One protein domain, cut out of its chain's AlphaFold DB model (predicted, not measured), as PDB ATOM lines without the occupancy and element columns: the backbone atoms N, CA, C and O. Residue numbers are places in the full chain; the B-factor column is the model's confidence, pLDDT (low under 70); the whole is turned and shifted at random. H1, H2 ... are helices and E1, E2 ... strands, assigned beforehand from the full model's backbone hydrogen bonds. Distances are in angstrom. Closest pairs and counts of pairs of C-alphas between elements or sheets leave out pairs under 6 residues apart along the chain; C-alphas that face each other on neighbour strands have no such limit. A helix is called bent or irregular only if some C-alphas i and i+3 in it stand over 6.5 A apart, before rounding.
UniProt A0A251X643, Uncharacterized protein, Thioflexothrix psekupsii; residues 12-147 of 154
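Overview. This is residues 12 to 147 of the 154 residues of an uncharacterized protein of Thioflexothrix psekupsii (UniProt A0A251X643). Two bent helices make a long, loose hairpin: their arms H1b and H2a pack together at one end, while H1a and H2b come together sparsely at the other. A second helical hairpin, H3 and H4, lies across the H1a and H2b end, with H3 crossing H2b and H4 reaching over to H1a. The printed part has 136 residues, mostly helix, in the order H1, H2, E1, H3, H4. It is only just loose, close to compact, with a radius of gyration of the C-alphas of 17.5 A and spans of 56 by 42 by 24 A.

Arrangement. Start at residues 12 to 42, assigned as one helix H1 by its hydrogen bonds but bent, with C-alphas 25 and 28 7.6 A apart; its arms H1a and H1b stand at 71 degrees, only just about perpendicular. Next look at residues 50 to 82, likewise assigned as one helix, H2, but bent, with C-alphas 61 and 64 6.5 A apart; its arms H2a and H2b stand at 36 degrees, only just a steep tilt. H1b and H2a touch as a hairpin, closest at the C-alphas of Ala 42 and Phe 50, 4.9 A, with a steep tilt of 43 degrees, opposite ways. H1a and H2b are close but not clearly touching, closest at C-alphas 12 and 73, 7.4 A. E1, residues 92 to 94, pairs with no named strand; its closest C-alpha pair with H2b is Val 93 and Lys 77, 5.8 A. H3, residues 95 to 117, touches H2b with residues 97 to 105 alone, closest at the C-alphas of Ser 97 and Gly 76, 4.6 A, at a steep tilt of 58 degrees. H4, residues 124 to 144, forms a hairpin with H3, closest at the C-alphas of Leu 131 and Val 106, 6.1 A. With residues 140 to 144 alone H4 touches H1a, closest at the C-alphas of Ser 144 and Gly 18, 4.6 A, about perpendicular at 87 degrees. In H1a, H1b, H2a, H2b, H3 and H4 every O i to N i+4 pair is within hydrogen-bond range.

Along the chain. Find C-alpha 12 at (82.704, -26.796, 170.380); H1a runs 20.2 A to residue 25, and H1b 21.2 A from residue 28 to 42. H2a, residues 50 to 61, measures 16.1 A, and H2b, residues 64 to 82, 26.5 A. E1 measures 6.8 A and H3 32.6 A. H4 runs 30.0 A to C-alpha 144 at (75.432, -38.171, 168.978).

Size, cuts and confidence. The C-alphas farthest apart, of Pro 45 and Tyr 84, are 56.0 A apart; residues 43 to 48 stand free. The printed part has no cut and no long link. Confidence is under 70 at residues 45, 47 and 117 to 124.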
ATOM      1  N   ILE A  12      83.910 -27.252 169.671       91.69
ATOM      2  CA  ILE A  12      82.704 -26.796 170.380       91.69
ATOM      3  C   ILE A  12      81.444 -26.986 169.523       91.69
ATOM      4  O   ILE A  12      80.410 -27.419 170.031       91.69
ATOM      5  N   ILE A  13      81.539 -26.737 168.212       91.38
ATOM      6  CA  ILE A  13      80.415 -26.918 167.283       91.38
ATOM      7  C   ILE A  13      79.940 -28.376 167.212       91.38
ATOM      8  O   ILE A  13      78.744 -28.618 167.065       91.38
ATOM      9  N   GLU A  14      80.839 -29.354 167.386       90.88
ATOM     10  CA  GLU A  14      80.455 -30.767 167.426       90.88
ATOM     11  C   GLU A  14      79.600 -31.068 168.658       90.88
ATOM     12  O   GLU A  14      78.626 -31.804 168.547       90.88
ATOM     13  N   LEU A  15      79.893 -30.462 169.813       92.56
ATOM     14  CA  LEU A  15      79.080 -30.638 171.021       92.56
ATOM     15  C   LEU A  15      77.670 -30.060 170.841       92.56
ATOM     16  O   LEU A  15      76.689 -30.713 171.195       92.56
ATOM     17  N   PHE A  16      77.545 -28.879 170.227       93.31
ATOM     18  CA  PHE A  16      76.236 -28.306 169.896       93.31
ATOM     19  C   PHE A  16      75.470 -29.160 168.886       93.31
ATOM     20  O   PHE A  16      74.285 -29.428 169.077       93.31
ATOM     21  N   LYS A  17      76.145 -29.642 167.837       91.94
ATOM     22  CA  LYS A  17      75.555 -30.568 166.868       91.94
ATOM     23  C   LYS A  17      75.058 -31.837 167.555       91.94
ATOM     24  O   LYS A  17      73.923 -32.245 167.333       91.94
ATOM     25  N   GLY A  18      75.877 -32.432 168.415       92.88
ATOM     26  CA  GLY A  18      75.518 -33.611 169.191       92.88
ATOM     27  C   GLY A  18      74.305 -33.393 170.083       92.88
ATOM     28  O   GLY A  18      73.417 -34.240 170.118       92.88
ATOM     29  N   PHE A  19      74.217 -32.233 170.734       94.69
ATOM     30  CA  PHE A  19      73.063 -31.848 171.539       94.69
ATOM     31  C   PHE A  19      71.787 -31.731 170.704       94.69
ATOM     32  O   PHE A  19      70.746 -32.260 171.097       94.69
ATOM     33  N   LEU A  20      71.854 -31.080 169.540       93.31
ATOM     34  CA  LEU A  20      70.705 -30.954 168.640       93.31
ATOM     35  C   LEU A  20      70.250 -32.319 168.120       93.31
ATOM     36  O   LEU A  20      69.062 -32.623 168.176       93.31
ATOM     37  N   ILE A  21      71.188 -33.160 167.677       93.12
ATOM     38  CA  ILE A  21      70.894 -34.520 167.214       93.12
ATOM     39  C   ILE A  21      70.244 -35.339 168.329       93.12
ATOM     40  O   ILE A  21      69.204 -35.950 168.100       93.12
ATOM     41  N   LEU A  22      70.814 -35.316 169.537       93.62
ATOM     42  CA  LEU A  22      70.258 -36.015 170.692       93.62
ATOM     43  C   LEU A  22      68.812 -35.582 170.949       93.62
ATOM     44  O   LEU A  22      67.939 -36.439 171.038       93.62
ATOM     45  N   ASN A  23      68.557 -34.270 171.007       92.50
ATOM     46  CA  ASN A  23      67.217 -33.733 171.237       92.50
ATOM     47  C   ASN A  23      66.238 -34.144 170.139       92.50
ATOM     48  O   ASN A  23      65.125 -34.532 170.462       92.50
ATOM     49  N   VAL A  24      66.640 -34.121 168.867       91.56
ATOM     50  CA  VAL A  24      65.789 -34.570 167.752       91.56
ATOM     51  C   VAL A  24      65.457 -36.059 167.865       91.56
ATOM     52  O   VAL A  24      64.306 -36.439 167.664       91.56
ATOM     53  N   LEU A  25      66.435 -36.902 168.216       91.00
ATOM     54  CA  LEU A  25      66.235 -38.347 168.352       91.00
ATOM     55  C   LEU A  25      65.261 -38.695 169.481       91.00
ATOM     56  O   LEU A  25      64.419 -39.575 169.316       91.00
ATOM     57  N   ILE A  26      65.363 -38.006 170.621       92.12
ATOM     58  CA  ILE A  26      64.511 -38.271 171.788       92.12
ATOM     59  C   ILE A  26      63.222 -37.443 171.800       92.12
ATOM     60  O   ILE A  26      62.348 -37.720 172.621       92.12
ATOM     61  N   PHE A  27      63.074 -36.476 170.884       92.44
ATOM     62  CA  PHE A  27      61.960 -35.523 170.853       92.44
ATOM     63  C   PHE A  27      60.578 -36.177 170.961       92.44
ATOM     64  O   PHE A  27      59.785 -35.705 171.775       92.44
ATOM     65  N   PRO A  28      60.248 -37.263 170.225       92.81
ATOM     66  CA  PRO A  28      58.923 -37.875 170.335       92.81
ATOM     67  C   PRO A  28      58.611 -38.337 171.762       92.81
ATOM     68  O   PRO A  28      57.508 -38.125 172.262       92.81
ATOM     69  N   LEU A  29      59.600 -38.918 172.444       93.94
ATOM     70  CA  LEU A  29      59.450 -39.395 173.814       93.94
ATOM     71  C   LEU A  29      59.416 -38.230 174.809       93.94
ATOM     72  O   LEU A  29      58.551 -38.195 175.684       93.94
ATOM     73  N   THR A  30      60.326 -37.262 174.679       93.56
ATOM     74  CA  THR A  30      60.396 -36.125 175.605       93.56
ATOM     75  C   THR A  30      59.205 -35.189 175.453       93.56
ATOM     76  O   THR A  30      58.762 -34.623 176.448       93.56
ATOM     77  N   ALA A  31      58.634 -35.051 174.253       93.44
ATOM     78  CA  ALA A  31      57.411 -34.290 174.017       93.44
ATOM     79  C   ALA A  31      56.206 -34.947 174.704       93.44
ATOM     80  O   ALA A  31      55.485 -34.272 175.437       93.44
ATOM     81  N   LEU A  32      56.028 -36.265 174.546       95.19
ATOM     82  CA  LEU A  32      54.976 -37.007 175.251       95.19
ATOM     83  C   LEU A  32      55.134 -36.893 176.771       95.19
ATOM     84  O   LEU A  32      54.162 -36.608 177.469       95.19
ATOM     85  N   LEU A  33      56.361 -37.043 177.276       94.25
ATOM     86  CA  LEU A  33      56.664 -36.879 178.696       94.25
ATOM     87  C   LEU A  33      56.370 -35.452 179.182       94.25
ATOM     88  O   LEU A  33      55.799 -35.284 180.257       94.25
ATOM     89  N   THR A  34      56.713 -34.438 178.381       95.19
ATOM     90  CA  THR A  34      56.431 -33.025 178.676       95.19
ATOM     91  C   THR A  34      54.934 -32.834 178.884       95.19
ATOM     92  O   THR A  34      54.519 -32.417 179.961       95.19
ATOM     93  N   PHE A  35      54.111 -33.216 177.901       93.75
ATOM     94  CA  PHE A  35      52.657 -33.070 178.000       93.75
ATOM     95  C   PHE A  35      52.062 -33.890 179.141       93.75
ATOM     96  O   PHE A  35      51.204 -33.385 179.860       93.75
ATOM     97  N   TYR A  36      52.532 -35.120 179.346       93.12
ATOM     98  CA  TYR A  36      52.066 -35.966 180.439       93.12
ATOM     99  C   TYR A  36      52.299 -35.313 181.809       93.12
ATOM    100  O   TYR A  36      51.360 -35.169 182.592       93.12
ATOM    101  N   ILE A  37      53.526 -34.853 182.084       92.56
ATOM    102  CA  ILE A  37      53.859 -34.182 183.349       92.56
ATOM    103  C   ILE A  37      53.080 -32.873 183.479       92.56
ATOM    104  O   ILE A  37      52.576 -32.567 184.558       92.56
ATOM    105  N   THR A  38      52.937 -32.113 182.391       92.56
ATOM    106  CA  THR A  38      52.167 -30.868 182.403       92.56
ATOM    107  C   THR A  38      50.701 -31.107 182.754       92.56
ATOM    108  O   THR A  38      50.184 -30.418 183.628       92.56
ATOM    109  N   ILE A  39      50.038 -32.086 182.130       91.69
ATOM    110  CA  ILE A  39      48.631 -32.413 182.411       91.69
ATOM    111  C   ILE A  39      48.468 -32.841 183.873       91.69
ATOM    112  O   ILE A  39      47.597 -32.324 184.568       91.69
ATOM    113  N   MET A  40      49.343 -33.723 184.361       89.56
ATOM    114  CA  MET A  40      49.319 -34.201 185.748       89.56
ATOM    115  C   MET A  40      49.623 -33.096 186.772       89.56
ATOM    116  O   MET A  40      49.100 -33.110 187.885       89.56
ATOM    117  N   GLY A  41      50.489 -32.140 186.429       85.44
ATOM    118  CA  GLY A  41      50.821 -31.008 187.294       85.44
ATOM    119  C   GLY A  41      49.723 -29.944 187.333       85.44
ATOM    120  O   GLY A  41      49.444 -29.393 188.398       85.44
ATOM    121  N   ALA A  42      49.077 -29.703 186.190       85.00
ATOM    122  CA  ALA A  42      48.021 -28.710 186.016       85.00
ATOM    123  C   ALA A  42      46.634 -29.196 186.470       85.00
ATOM    124  O   ALA A  42      45.725 -28.388 186.626       85.00
ATOM    125  N   SER A  43      46.443 -30.500 186.700       79.44
ATOM    126  CA  SER A  43      45.151 -31.065 187.118       79.44
ATOM    127  C   SER A  43      44.785 -30.783 188.581       79.44
ATOM    128  O   SER A  43      43.754 -31.258 189.055       79.44
ATOM    129  N   ASN A  44      45.621 -30.060 189.329       75.38
ATOM    130  CA  ASN A  44      45.348 -29.711 190.717       75.38
ATOM    131  C   ASN A  44      44.787 -28.276 190.795       75.38
ATOM    132  O   ASN A  44      45.507 -27.339 190.456       75.38
ATOM    133  N   PRO A  45      43.545 -28.083 191.283       67.06
ATOM    134  CA  PRO A  45      42.873 -26.779 191.295       67.06
ATOM    135  C   PRO A  45      43.551 -25.723 192.183       67.06
ATOM    136  O   PRO A  45      43.239 -24.544 192.069       67.06
ATOM    137  N   ASN A  46      44.486 -26.127 193.050       72.94
ATOM    138  CA  ASN A  46      45.249 -25.233 193.928       72.94
ATOM    139  C   ASN A  46      46.682 -24.961 193.423       72.94
ATOM    140  O   ASN A  46      47.499 -24.406 194.158       72.94
ATOM    141  N   LYS A  47      47.035 -25.424 192.219       64.88
ATOM    142  CA  LYS A  47      48.392 -25.371 191.651       64.88
ATOM    143  C   LYS A  47      48.410 -24.585 190.338       64.88
ATOM    144  O   LYS A  47      47.350 -24.352 189.770       64.88
ATOM    145  N   PRO A  48      49.596 -24.135 189.881       70.50
ATOM    146  CA  PRO A  48      49.725 -23.276 188.708       70.50
ATOM    147  C   PRO A  48      48.975 -23.795 187.478       70.50
ATOM    148  O   PRO A  48      49.043 -24.983 187.152       70.50
ATOM    149  N   ASP A  49      48.349 -22.859 186.761       85.25
ATOM    150  CA  ASP A  49      47.647 -23.115 185.506       85.25
ATOM    151  C   ASP A  49      48.526 -23.858 184.488       85.25
ATOM    152  O   ASP A  49      49.763 -23.807 184.522       85.25
ATOM    153  N   PHE A  50      47.876 -24.518 183.529       88.75
ATOM    154  CA  PHE A  50      48.522 -25.372 182.530       88.75
ATOM    155  C   PHE A  50      49.746 -24.731 181.860       88.75
ATOM    156  O   PHE A  50      50.785 -25.376 181.758       88.75
ATOM    157  N   LEU A  51      49.657 -23.458 181.457       90.31
ATOM    158  CA  LEU A  51      50.749 -22.751 180.777       90.31
ATOM    159  C   LEU A  51      51.983 -22.550 181.665       90.31
ATOM    160  O   LEU A  51      53.109 -22.708 181.194       90.31
ATOM    161  N   ASN A  52      51.782 -22.256 182.949       89.50
ATOM    162  CA  ASN A  52      52.878 -22.094 183.901       89.50
ATOM    163  C   ASN A  52      53.580 -23.434 184.137       89.50
ATOM    164  O   ASN A  52      54.808 -23.518 184.097       89.50
ATOM    165  N   THR A  53      52.799 -24.504 184.306       91.06
ATOM    166  CA  THR A  53      53.339 -25.861 184.447       91.06
ATOM    167  C   THR A  53      54.064 -26.297 183.170       91.06
ATOM    168  O   THR A  53      55.158 -26.853 183.249       91.06
ATOM    169  N   LEU A  54      53.514 -26.001 181.990       92.81
ATOM    170  CA  LEU A  54      54.145 -26.292 180.703       92.81
ATOM    171  C   LEU A  54      55.497 -25.588 180.581       92.81
ATOM    172  O   LEU A  54      56.484 -26.228 180.231       92.81
ATOM    173  N   GLY A  55      55.558 -24.299 180.924       93.19
ATOM    174  CA  GLY A  55      56.797 -23.524 180.913       93.19
ATOM    175  C   GLY A  55      57.874 -24.122 181.820       93.19
ATOM    176  O   GLY A  55      59.016 -24.288 181.388       93.19
ATOM    177  N   ILE A  56      57.509 -24.523 183.043       91.44
ATOM    178  CA  ILE A  56      58.436 -25.165 183.990       91.44
ATOM    179  C   ILE A  56      58.950 -26.496 183.435       91.44
ATOM    180  O   ILE A  56      60.152 -26.751 183.469       91.44
ATOM    181  N   VAL A  57      58.063 -27.341 182.904       93.50
ATOM    182  CA  VAL A  57      58.438 -28.667 182.391       93.50
ATOM    183  C   VAL A  57      59.299 -28.546 181.132       93.50
ATOM    184  O   VAL A  57      60.303 -29.245 181.025       93.50
ATOM    185  N   ILE A  58      58.978 -27.627 180.213       93.50
ATOM    186  CA  ILE A  58      59.808 -27.346 179.031       93.50
ATOM    187  C   ILE A  58      61.198 -26.870 179.459       93.50
ATOM    188  O   ILE A  58      62.207 -27.381 178.970       93.50
ATOM    189  N   PHE A  59      61.269 -25.915 180.388       92.88
ATOM    190  CA  PHE A  59      62.549 -25.430 180.891       92.88
ATOM    191  C   PHE A  59      63.349 -26.550 181.567       92.88
ATOM    192  O   PHE A  59      64.553 -26.661 181.356       92.88
ATOM    193  N   PHE A  60      62.689 -27.422 182.325       92.44
ATOM    194  CA  PHE A  60      63.343 -28.539 182.994       92.44
ATOM    195  C   PHE A  60      63.868 -29.595 182.010       92.44
ATOM    196  O   PHE A  60      65.014 -30.020 182.127       92.44
ATOM    197  N   ILE A  61      63.061 -30.002 181.027       93.06
ATOM    198  CA  ILE A  61      63.406 -31.081 180.086       93.06
ATOM    199  C   ILE A  61      64.407 -30.616 179.024       93.06
ATOM    200  O   ILE A  61      65.317 -31.366 178.689       93.06
ATOM    201  N   TYR A  62      64.266 -29.394 178.503       91.38
ATOM    202  CA  TYR A  62      65.080 -28.906 177.381       91.38
ATOM    203  C   TYR A  62      66.067 -27.810 177.793       91.38
ATOM    204  O   TYR A  62      67.197 -27.768 177.304       91.38
ATOM    205  N   GLY A  63      65.663 -26.927 178.709       93.31
ATOM    206  CA  GLY A  63      66.473 -25.794 179.159       93.31
ATOM    207  C   GLY A  63      67.638 -26.209 180.055       93.31
ATOM    208  O   GLY A  63      68.775 -25.835 179.782       93.31
ATOM    209  N   ILE A  64      67.393 -27.015 181.093       92.31
ATOM    210  CA  ILE A  64      68.446 -27.436 182.035       92.31
ATOM    211  C   ILE A  64      69.586 -28.190 181.332       92.31
ATOM    212  O   ILE A  64      70.738 -27.813 181.551       92.31
ATOM    213  N   PRO A  65      69.343 -29.186 180.454       93.88
ATOM    214  CA  PRO A  65      70.431 -29.850 179.733       93.88
ATOM    215  C   PRO A  65      71.259 -28.896 178.864       93.88
ATOM    216  O   PRO A  65      72.485 -29.027 178.801       93.88
ATOM    217  N   LEU A  66      70.614 -27.904 178.235       95.06
ATOM    218  CA  LEU A  66      71.309 -26.860 177.480       95.06
ATOM    219  C   LEU A  66      72.182 -25.998 178.398       95.06
ATOM    220  O   LEU A  66      73.350 -25.774 178.090       95.06
ATOM    221  N   VAL A  67      71.646 -25.549 179.535       95.12
ATOM    222  CA  VAL A  67      72.402 -24.769 180.527       95.12
ATOM    223  C   VAL A  67      73.608 -25.563 181.024       95.12
ATOM    224  O   VAL A  67      74.713 -25.031 181.023       95.12
ATOM    225  N   ILE A  68      73.437 -26.849 181.354       94.69
ATOM    226  CA  ILE A  68      74.541 -27.730 181.767       94.69
ATOM    227  C   ILE A  68      75.609 -27.811 180.672       94.69
ATOM    228  O   ILE A  68      76.793 -27.675 180.971       94.69
ATOM    229  N   LEU A  69      75.217 -27.995 179.407       96.12
ATOM    230  CA  LEU A  69      76.166 -28.051 178.293       96.12
ATOM    231  C   LEU A  69      76.952 -26.745 178.143       96.12
ATOM    232  O   LEU A  69      78.177 -26.771 178.030       96.12
ATOM    233  N   LEU A  70      76.262 -25.604 178.177       96.31
ATOM    234  CA  LEU A  70      76.890 -24.286 178.097       96.31
ATOM    235  C   LEU A  70      77.842 -24.047 179.273       96.31
ATOM    236  O   LEU A  70      78.950 -23.554 179.069       96.31
ATOM    237  N   SER A  71      77.453 -24.442 180.487       95.69
ATOM    238  CA  SER A  71      78.307 -24.360 181.674       95.69
ATOM    239  C   SER A  71      79.538 -25.258 181.562       95.69
ATOM    240  O   SER A  71      80.630 -24.810 181.900       95.69
ATOM    241  N   LEU A  72      79.398 -26.485 181.047       96.44
ATOM    242  CA  LEU A  72      80.525 -27.393 180.809       96.44
ATOM    243  C   LEU A  72      81.514 -26.805 179.803       96.44
ATOM    244  O   LEU A  72      82.714 -26.807 180.060       96.44
ATOM    245  N   ILE A  73      81.022 -26.265 178.685       95.31
ATOM    246  CA  ILE A  73      81.865 -25.638 177.658       95.31
ATOM    247  C   ILE A  73      82.552 -24.389 178.218       95.31
ATOM    248  O   ILE A  73      83.761 -24.235 178.060       95.31
ATOM    249  N   GLY A  74      81.805 -23.513 178.896       94.25
ATOM    250  CA  GLY A  74      82.329 -22.271 179.463       94.25
ATOM    251  C   GLY A  74      83.391 -22.516 180.536       94.25
ATOM    252  O   GLY A  74      84.507 -22.008 180.424       94.25
ATOM    253  N   LEU A  75      83.084 -23.341 181.542       95.38
ATOM    254  CA  LEU A  75      84.034 -23.700 182.600       95.38
ATOM    255  C   LEU A  75      85.199 -24.531 182.060       95.38
ATOM    256  O   LEU A  75      86.342 -24.301 182.445       95.38
ATOM    257  N   GLY A  76      84.936 -25.449 181.130       93.44
ATOM    258  CA  GLY A  76      85.978 -26.218 180.459       93.44
ATOM    259  C   GLY A  76      86.947 -25.306 179.710       93.44
ATOM    260  O   GLY A  76      88.159 -25.490 179.796       93.44
ATOM    261  N   LYS A  77      86.453 -24.254 179.049       92.88
ATOM    262  CA  LYS A  77      87.330 -23.284 178.389       92.88
ATOM    263  C   LYS A  77      88.158 -22.475 179.386       92.88
ATOM    264  O   LYS A  77      89.332 -22.225 179.129       92.88
ATOM    265  N   ILE A  78      87.580 -22.109 180.531       93.81
ATOM    266  CA  ILE A  78      88.318 -21.453 181.620       93.81
ATOM    267  C   ILE A  78      89.450 -22.363 182.119       93.81
ATOM    268  O   ILE A  78      90.587 -21.907 182.224       93.81
ATOM    269  N   PHE A  79      89.180 -23.650 182.361       93.19
ATOM    270  CA  PHE A  79      90.213 -24.602 182.777       93.19
ATOM    271  C   PHE A  79      91.288 -24.815 181.713       93.19
ATOM    272  O   PHE A  79      92.467 -24.837 182.053       93.19
ATOM    273  N   ASP A  80      90.917 -24.885 180.435       89.81
ATOM    274  CA  ASP A  80      91.878 -24.964 179.333       89.81
ATOM    275  C   ASP A  80      92.849 -23.779 179.314       89.81
ATOM    276  O   ASP A  80      94.037 -23.971 179.056       89.81
ATOM    277  N   ILE A  81      92.354 -22.571 179.596       88.75
ATOM    278  CA  ILE A  81      93.165 -21.351 179.645       88.75
ATOM    279  C   ILE A  81      94.084 -21.370 180.871       88.75
ATOM    280  O   ILE A  81      95.275 -21.101 180.741       88.75
ATOM    281  N   VAL A  82      93.552 -21.712 182.050       90.25
ATOM    282  CA  VAL A  82      94.311 -21.743 183.315       90.25
ATOM    283  C   VAL A  82      95.394 -22.824 183.304       90.25
ATOM    284  O   VAL A  82      96.480 -22.620 183.840       90.25
ATOM    285  N   LEU A  83      95.111 -23.971 182.686       87.62
ATOM    286  CA  LEU A  83      96.017 -25.119 182.611       87.62
ATOM    287  C   LEU A  83      96.870 -25.127 181.332       87.62
ATOM    288  O   LEU A  83      97.635 -26.066 181.118       87.62
ATOM    289  N   TYR A  84      96.765 -24.085 180.501       83.94
ATOM    290  CA  TYR A  84      97.508 -23.915 179.248       83.94
ATOM    291  C   TYR A  84      97.312 -25.054 178.225       83.94
ATOM    292  O   TYR A  84      98.207 -25.340 177.431       83.94
ATOM    293  N   PHE A  85      96.140 -25.700 178.207       79.62
ATOM    294  CA  PHE A  85      95.821 -26.755 177.237       79.62
ATOM    295  C   PHE A  85      95.352 -26.216 175.886       79.62
ATOM    296  O   PHE A  85      95.647 -26.818 174.854       79.62
ATOM    297  N   SER A  86      94.629 -25.093 175.863       75.50
ATOM    298  CA  SER A  86      94.199 -24.468 174.610       75.50
ATOM    299  C   SER A  86      94.140 -22.946 174.722       75.50
ATOM    300  O   SER A  86      93.752 -22.385 175.746       75.50
ATOM    301  N   ALA A  87      94.529 -22.252 173.649       75.62
ATOM    302  CA  ALA A  87      94.454 -20.796 173.600       75.62
ATOM    303  C   ALA A  87      92.992 -20.323 173.549       75.62
ATOM    304  O   ALA A  87      92.135 -20.991 172.962       75.62
ATOM    305  N   ILE A  88      92.720 -19.131 174.084       77.56
ATOM    306  CA  ILE A  88      91.366 -18.551 174.140       77.56
ATOM    307  C   ILE A  88      90.691 -18.454 172.760       77.56
ATOM    308  O   ILE A  88      89.490 -18.676 172.651       77.56
ATOM    309  N   ASN A  89      91.477 -18.242 171.702       80.31
ATOM    310  CA  ASN A  89      90.991 -18.075 170.327       80.31
ATOM    311  C   ASN A  89      90.673 -19.395 169.603       80.31
ATOM    312  O   ASN A  89      90.231 -19.377 168.458       80.31
ATOM    313  N   THR A  90      90.920 -20.549 170.228       85.25
ATOM    314  CA  THR A  90      90.618 -21.850 169.614       85.25
ATOM    315  C   THR A  90      89.184 -22.268 169.927       85.25
ATOM    316  O   THR A  90      88.777 -22.281 171.089       85.25
ATOM    317  N   ALA A  91      88.421 -22.667 168.905       89.38
ATOM    318  CA  ALA A  91      87.044 -23.164 169.038       89.38
ATOM    319  C   ALA A  91      86.980 -24.622 169.542       89.38
ATOM    320  O   ALA A  91      86.148 -25.422 169.111       89.38
ATOM    321  N   THR A  92      87.893 -24.978 170.441       91.00
ATOM    322  CA  THR A  92      88.061 -26.326 170.974       91.00
ATOM    323  C   THR A  92      88.168 -26.302 172.493       91.00
ATOM    324  O   THR A  92      88.679 -25.328 173.055       91.00
ATOM    325  N   VAL A  93      87.727 -27.380 173.139       91.94
ATOM    326  CA  VAL A  93      87.864 -27.601 174.585       91.94
ATOM    327  C   VAL A  93      88.442 -28.994 174.828       91.94
ATOM    328  O   VAL A  93      88.013 -29.950 174.179       91.94
ATOM    329  N   SER A  94      89.415 -29.129 175.732       91.62
ATOM    330  CA  SER A  94      89.978 -30.441 176.075       91.62
ATOM    331  C   SER A  94      89.009 -31.296 176.900       91.62
ATOM    332  O   SER A  94      88.266 -30.800 177.751       91.62
ATOM    333  N   TRP A  95      89.050 -32.614 176.687       90.88
ATOM    334  CA  TRP A  95      88.279 -33.567 177.493       90.88
ATOM    335  C   TRP A  95      88.587 -33.468 178.981       90.88
ATOM    336  O   TRP A  95      87.676 -33.533 179.806       90.88
ATOM    337  N   PHE A  96      89.858 -33.291 179.331       91.62
ATOM    338  CA  PHE A  96      90.253 -33.172 180.724       91.62
ATOM    339  C   PHE A  96      89.623 -31.945 181.391       91.62
ATOM    340  O   PHE A  96      89.058 -32.061 182.478       91.62
ATOM    341  N   SER A  97      89.612 -30.797 180.715       92.38
ATOM    342  CA  SER A  97      88.948 -29.601 181.231       92.38
ATOM    343  C   SER A  97      87.431 -29.744 181.321       92.38
ATOM    344  O   SER A  97      86.833 -29.221 182.258       92.38
ATOM    345  N   LEU A  98      86.793 -30.488 180.409       93.94
ATOM    346  CA  LEU A  98      85.366 -30.813 180.519       93.94
ATOM    347  C   LEU A  98      85.068 -31.711 181.730       93.94
ATOM    348  O   LEU A  98      84.046 -31.529 182.389       93.94
ATOM    349  N   ILE A  99      85.961 -32.647 182.066       94.12
ATOM    350  CA  ILE A  99      85.837 -33.477 183.274       94.12
ATOM    351  C   ILE A  99      85.982 -32.613 184.532       94.12
ATOM    352  O   ILE A  99      85.169 -32.726 185.449       94.12
ATOM    353  N   LEU A 100      86.966 -31.709 184.570       94.31
ATOM    354  CA  LEU A 100      87.112 -30.760 185.677       94.31
ATOM    355  C   LEU A 100      85.890 -29.842 185.803       94.31
ATOM    356  O   LEU A 100      85.417 -29.604 186.914       94.31
ATOM    357  N   ALA A 101      85.332 -29.387 184.679       95.50
ATOM    358  CA  ALA A 101      84.085 -28.628 184.648       95.50
ATOM    359  C   ALA A 101      82.910 -29.429 185.221       95.50
ATOM    360  O   ALA A 101      82.162 -28.896 186.036       95.50
ATOM    361  N   ALA A 102      82.772 -30.710 184.868       95.31
ATOM    362  CA  ALA A 102      81.732 -31.574 185.421       95.31
ATOM    363  C   ALA A 102      81.862 -31.721 186.945       95.31
ATOM    364  O   ALA A 102      80.877 -31.563 187.665       95.31
ATOM    365  N   ILE A 103      83.081 -31.947 187.445       94.38
ATOM    366  CA  ILE A 103      83.361 -32.013 188.886       94.38
ATOM    367  C   ILE A 103      82.988 -30.687 189.563       94.38
ATOM    368  O   ILE A 103      82.279 -30.690 190.568       94.38
ATOM    369  N   ALA A 104      83.410 -29.553 188.999       94.44
ATOM    370  CA  ALA A 104      83.116 -28.233 189.545       94.44
ATOM    371  C   ALA A 104      81.607 -27.936 189.586       94.44
ATOM    372  O   ALA A 104      81.115 -27.440 190.598       94.44
ATOM    373  N   ILE A 105      80.863 -28.285 188.530       93.62
ATOM    374  CA  ILE A 105      79.402 -28.122 188.471       93.62
ATOM    375  C   ILE A 105      78.720 -28.955 189.555       93.62
ATOM    376  O   ILE A 105      77.834 -28.453 190.240       93.62
ATOM    377  N   VAL A 106      79.135 -30.209 189.743       92.62
ATOM    378  CA  VAL A 106      78.557 -31.085 190.770       92.62
ATOM    379  C   VAL A 106      78.856 -30.564 192.172       92.62
ATOM    380  O   VAL A 106      77.954 -30.530 193.003       92.62
ATOM    381  N   ILE A 107      80.086 -30.110 192.435       89.94
ATOM    382  CA  ILE A 107      80.451 -29.507 193.725       89.94
ATOM    383  C   ILE A 107      79.620 -28.244 193.976       89.94
ATOM    384  O   ILE A 107      79.035 -28.103 195.048       89.94
ATOM    385  N   ALA A 108      79.523 -27.348 192.991       89.44
ATOM    386  CA  ALA A 108      78.737 -26.124 193.104       89.44
ATOM    387  C   ALA A 108      77.245 -26.421 193.322       89.44
ATOM    388  O   ALA A 108      76.617 -25.818 194.189       89.44
ATOM    389  N   GLY A 109      76.693 -27.390 192.586       87.19
ATOM    390  CA  GLY A 109      75.320 -27.858 192.757       87.19
ATOM    391  C   GLY A 109      75.080 -28.447 194.145       87.19
ATOM    392  O   GLY A 109      74.075 -28.131 194.774       87.19
ATOM    393  N   ASN A 110      76.027 -29.232 194.660       86.06
ATOM    394  CA  ASN A 110      75.947 -29.788 196.006       86.06
ATOM    395  C   ASN A 110      75.951 -28.684 197.074       86.06
ATOM    396  O   ASN A 110      75.069 -28.656 197.921       86.06
ATOM    397  N   ILE A 111      76.874 -27.718 196.982       84.62
ATOM    398  CA  ILE A 111      76.920 -26.555 197.888       84.62
ATOM    399  C   ILE A 111      75.605 -25.764 197.829       84.62
ATOM    400  O   ILE A 111      75.094 -25.318 198.856       84.62
ATOM    401  N   PHE A 112      75.047 -25.581 196.633       84.50
ATOM    402  CA  PHE A 112      73.792 -24.863 196.444       84.50
ATOM    403  C   PHE A 112      72.607 -25.585 197.100       84.50
ATOM    404  O   PHE A 112      71.842 -24.956 197.829       84.50
ATOM    405  N   VAL A 113      72.478 -26.897 196.894       81.00
ATOM    406  CA  VAL A 113      71.423 -27.723 197.507       81.00
ATOM    407  C   VAL A 113      71.570 -27.763 199.027       81.00
ATOM    408  O   VAL A 113      70.578 -27.579 199.736       81.00
ATOM    409  N   ASP A 114      72.792 -27.924 199.532       78.50
ATOM    410  CA  ASP A 114      73.075 -27.940 200.968       78.50
ATOM    411  C   ASP A 114      72.689 -26.606 201.627       78.50
ATOM    412  O   ASP A 114      72.106 -26.597 202.712       78.50
ATOM    413  N   ASN A 115      72.941 -25.479 200.953       80.31
ATOM    414  CA  ASN A 115      72.561 -24.151 201.437       80.31
ATOM    415  C   ASN A 115      71.055 -23.871 201.321       80.31
ATOM    416  O   ASN A 115      70.493 -23.225 202.203       80.31
ATOM    417  N   LEU A 116      70.393 -24.349 200.262       75.25
ATOM    418  CA  LEU A 116      68.954 -24.149 200.062       75.25
ATOM    419  C   LEU A 116      68.101 -24.966 201.029       75.25
ATOM    420  O   LEU A 116      67.121 -24.462 201.572       75.25
ATOM    421  N   TYR A 117      68.451 -26.235 201.212       64.31
ATOM    422  CA  TYR A 117      67.613 -27.189 201.931       64.31
ATOM    423  C   TYR A 117      68.170 -27.565 203.305       64.31
ATOM    424  O   TYR A 117      67.578 -28.387 204.000       64.31
ATOM    425  N   GLN A 118      69.302 -26.975 203.710       63.91
ATOM    426  CA  GLN A 118      69.984 -27.274 204.973       63.91
ATOM    427  C   GLN A 118      70.272 -28.773 205.158       63.91
ATOM    428  O   GLN A 118      70.374 -29.250 206.292       63.91
ATOM    429  N   PHE A 119      70.432 -29.523 204.060       60.31
ATOM    430  CA  PHE A 119      70.844 -30.925 204.078       60.31
ATOM    431  C   PHE A 119      72.320 -31.018 204.499       60.31
ATOM    432  O   PHE A 119      73.193 -31.397 203.735       60.31
ATOM    433  N   LYS A 120      72.635 -30.694 205.756       59.91
ATOM    434  CA  LYS A 120      73.980 -30.801 206.351       59.91
ATOM    435  C   LYS A 120      74.412 -32.259 206.586       59.91
ATOM    436  O   LYS A 120      75.046 -32.553 207.594       59.91
ATOM    437  N   GLN A 121      74.016 -33.197 205.727       55.78
ATOM    438  CA  GLN A 121      74.183 -34.631 205.985       55.78
ATOM    439  C   GLN A 121      75.300 -35.303 205.177       55.78
ATOM    440  O   GLN A 121      75.530 -36.490 205.378       55.78
ATOM    441  N   GLY A 122      76.036 -34.592 204.314       58.75
ATOM    442  CA  GLY A 122      77.206 -35.174 203.636       58.75
ATOM    443  C   GLY A 122      76.852 -36.387 202.766       58.75
ATOM    444  O   GLY A 122      77.531 -37.411 202.803       58.75
ATOM    445  N   HIS A 123      75.759 -36.307 202.000       65.00
ATOM    446  CA  HIS A 123      75.299 -37.392 201.122       65.00
ATOM    447  C   HIS A 123      76.127 -37.447 199.827       65.00
ATOM    448  O   HIS A 123      75.613 -37.254 198.726       65.00
ATOM    449  N   TYR A 124      77.419 -37.768 199.949       68.50
ATOM    450  CA  TYR A 124      78.370 -37.847 198.829       68.50
ATOM    451  C   TYR A 124      77.951 -38.831 197.721       68.50
ATOM    452  O   TYR A 124      78.373 -38.694 196.572       68.50
ATOM    453  N   GLY A 125      77.098 -39.813 198.043       77.38
ATOM    454  CA  GLY A 125      76.553 -40.754 197.064       77.38
ATOM    455  C   GLY A 125      75.728 -40.064 195.975       77.38
ATOM    456  O   GLY A 125      75.890 -40.378 194.798       77.38
ATOM    457  N   ILE A 126      74.903 -39.076 196.338       80.69
ATOM    458  CA  ILE A 126      74.075 -38.330 195.377       80.69
ATOM    459  C   ILE A 126      74.970 -37.509 194.444       80.69
ATOM    460  O   ILE A 126      74.764 -37.514 193.232       80.69
ATOM    461  N   SER A 127      76.009 -36.867 194.984       83.81
ATOM    462  CA  SER A 127      76.986 -36.114 194.193       83.81
ATOM    463  C   SER A 127      77.729 -37.022 193.204       83.81
ATOM    464  O   SER A 127      77.939 -36.639 192.055       83.81
ATOM    465  N   PHE A 128      78.076 -38.252 193.603       86.56
ATOM    466  CA  PHE A 128      78.704 -39.218 192.698       86.56
ATOM    467  C   PHE A 128      77.766 -39.637 191.559       86.56
ATOM    468  O   PHE A 128      78.167 -39.616 190.396       86.56
ATOM    469  N   PHE A 129      76.500 -39.947 191.861       89.12
ATOM    470  CA  PHE A 129      75.501 -40.233 190.825       89.12
ATOM    471  C   PHE A 129      75.293 -39.042 189.885       89.12
ATOM    472  O   PHE A 129      75.246 -39.228 188.671       89.12
ATOM    473  N   ALA A 130      75.236 -37.818 190.418       89.50
ATOM    474  CA  ALA A 130      75.144 -36.606 189.611       89.50
ATOM    475  C   ALA A 130      76.350 -36.461 188.671       89.50
ATOM    476  O   ALA A 130      76.171 -36.181 187.488       89.50
ATOM    477  N   LEU A 131      77.568 -36.725 189.154       93.12
ATOM    478  CA  LEU A 131      78.773 -36.700 188.325       93.12
ATOM    479  C   LEU A 131      78.720 -37.735 187.199       93.12
ATOM    480  O   LEU A 131      79.016 -37.401 186.053       93.12
ATOM    481  N   VAL A 132      78.296 -38.965 187.499       94.31
ATOM    482  CA  VAL A 132      78.121 -40.019 186.489       94.31
ATOM    483  C   VAL A 132      77.089 -39.608 185.440       94.31
ATOM    484  O   VAL A 132      77.333 -39.792 184.250       94.31
ATOM    485  N   ILE A 133      75.970 -39.006 185.852       93.62
ATOM    486  CA  ILE A 133      74.939 -38.507 184.932       93.62
ATOM    487  C   ILE A 133      75.500 -37.399 184.036       93.62
ATOM    488  O   ILE A 133      75.287 -37.440 182.827       93.62
ATOM    489  N   VAL A 134      76.243 -36.434 184.589       94.12
ATOM    490  CA  VAL A 134      76.822 -35.318 183.819       94.12
ATOM    491  C   VAL A 134      77.874 -35.812 182.822       94.12
ATOM    492  O   VAL A 134      77.864 -35.397 181.662       94.12
ATOM    493  N   ILE A 135      78.754 -36.731 183.233       94.31
ATOM    494  CA  ILE A 135      79.756 -37.329 182.338       94.31
ATOM    495  C   ILE A 135      79.077 -38.189 181.267       94.31
ATOM    496  O   ILE A 135      79.408 -38.077 180.087       94.31
ATOM    497  N   GLY A 136      78.105 -39.018 181.653       95.62
ATOM    498  CA  GLY A 136      77.328 -39.838 180.727       95.62
ATOM    499  C   GLY A 136      76.592 -38.987 179.693       95.62
ATOM    500  O   GLY A 136      76.668 -39.271 178.501       95.62
ATOM    501  N   TYR A 137      75.962 -37.895 180.128       95.06
ATOM    502  CA  TYR A 137      75.345 -36.902 179.252       95.06
ATOM    503  C   TYR A 137      76.348 -36.327 178.245       95.06
ATOM    504  O   TYR A 137      76.083 -36.351 177.044       95.06
ATOM    505  N   LEU A 138      77.515 -35.870 178.708       94.88
ATOM    506  CA  LEU A 138      78.552 -35.315 177.838       94.88
ATOM    507  C   LEU A 138      79.030 -36.332 176.786       94.88
ATOM    508  O   LEU A 138      79.187 -35.980 175.617       94.88
ATOM    509  N   LEU A 139      79.224 -37.595 177.180       94.56
ATOM    510  CA  LEU A 139      79.596 -38.674 176.262       94.56
ATOM    511  C   LEU A 139      78.498 -38.943 175.229       94.56
ATOM    512  O   LEU A 139      78.794 -39.036 174.039       94.56
ATOM    513  N   ILE A 140      77.235 -39.033 175.654       95.25
ATOM    514  CA  ILE A 140      76.098 -39.239 174.748       95.25
ATOM    515  C   ILE A 140      76.005 -38.089 173.744       95.25
ATOM    516  O   ILE A 140      75.847 -38.343 172.551       95.25
ATOM    517  N   VAL A 141      76.148 -36.839 174.194       95.12
ATOM    518  CA  VAL A 141      76.188 -35.659 173.318       95.12
ATOM    519  C   VAL A 141      77.328 -35.785 172.309       95.12
ATOM    520  O   VAL A 141      77.098 -35.663 171.106       95.12
ATOM    521  N   TYR A 142      78.540 -36.102 172.765       94.00
ATOM    522  CA  TYR A 142      79.700 -36.263 171.888       94.00
ATOM    523  C   TYR A 142      79.497 -37.348 170.820       94.00
ATOM    524  O   TYR A 142      79.742 -37.104 169.639       94.00
ATOM    525  N   PHE A 143      79.011 -38.533 171.199       93.81
ATOM    526  CA  PHE A 143      78.768 -39.616 170.243       93.81
ATOM    527  C   PHE A 143      77.578 -39.331 169.325       93.81
ATOM    528  O   PHE A 143      77.624 -39.686 168.147       93.81
ATOM    529  N   SER A 144      76.557 -38.620 169.808       92.56
ATOM    530  CA  SER A 144      75.432 -38.171 168.978       92.56
ATOM    531  C   SER A 144      75.902 -37.264 167.840       92.56
ATOM    532  O   SER A 144      75.387 -37.355 166.729       92.56
ATOM    533  N   ALA A 145      76.943 -36.452 168.063       90.62
ATOM    534  CA  ALA A 145      77.533 -35.603 167.026       90.62
ATOM    535  C   ALA A 145      78.142 -36.397 165.858       90.62
ATOM    536  O   ALA A 145      78.270 -35.871 164.751       90.62
ATOM    537  N   LYS A 146      78.527 -37.657 166.105       89.25
ATOM    538  CA  LYS A 146      79.127 -38.556 165.111       89.25
ATOM    539  C   LYS A 146      78.081 -39.302 164.277       89.25
ATOM    540  O   LYS A 146      78.448 -39.970 163.313       89.25
ATOM    541  N   ILE A 147      76.793 -39.175 164.605       87.31
ATOM    542  CA  ILE A 147      75.710 -39.758 163.811       87.31
ATOM    543  C   ILE A 147      75.577 -38.957 162.503       87.31
ATOM    544  O   ILE A 147      75.366 -37.739 162.539       87.31
TER     545      ILE A 147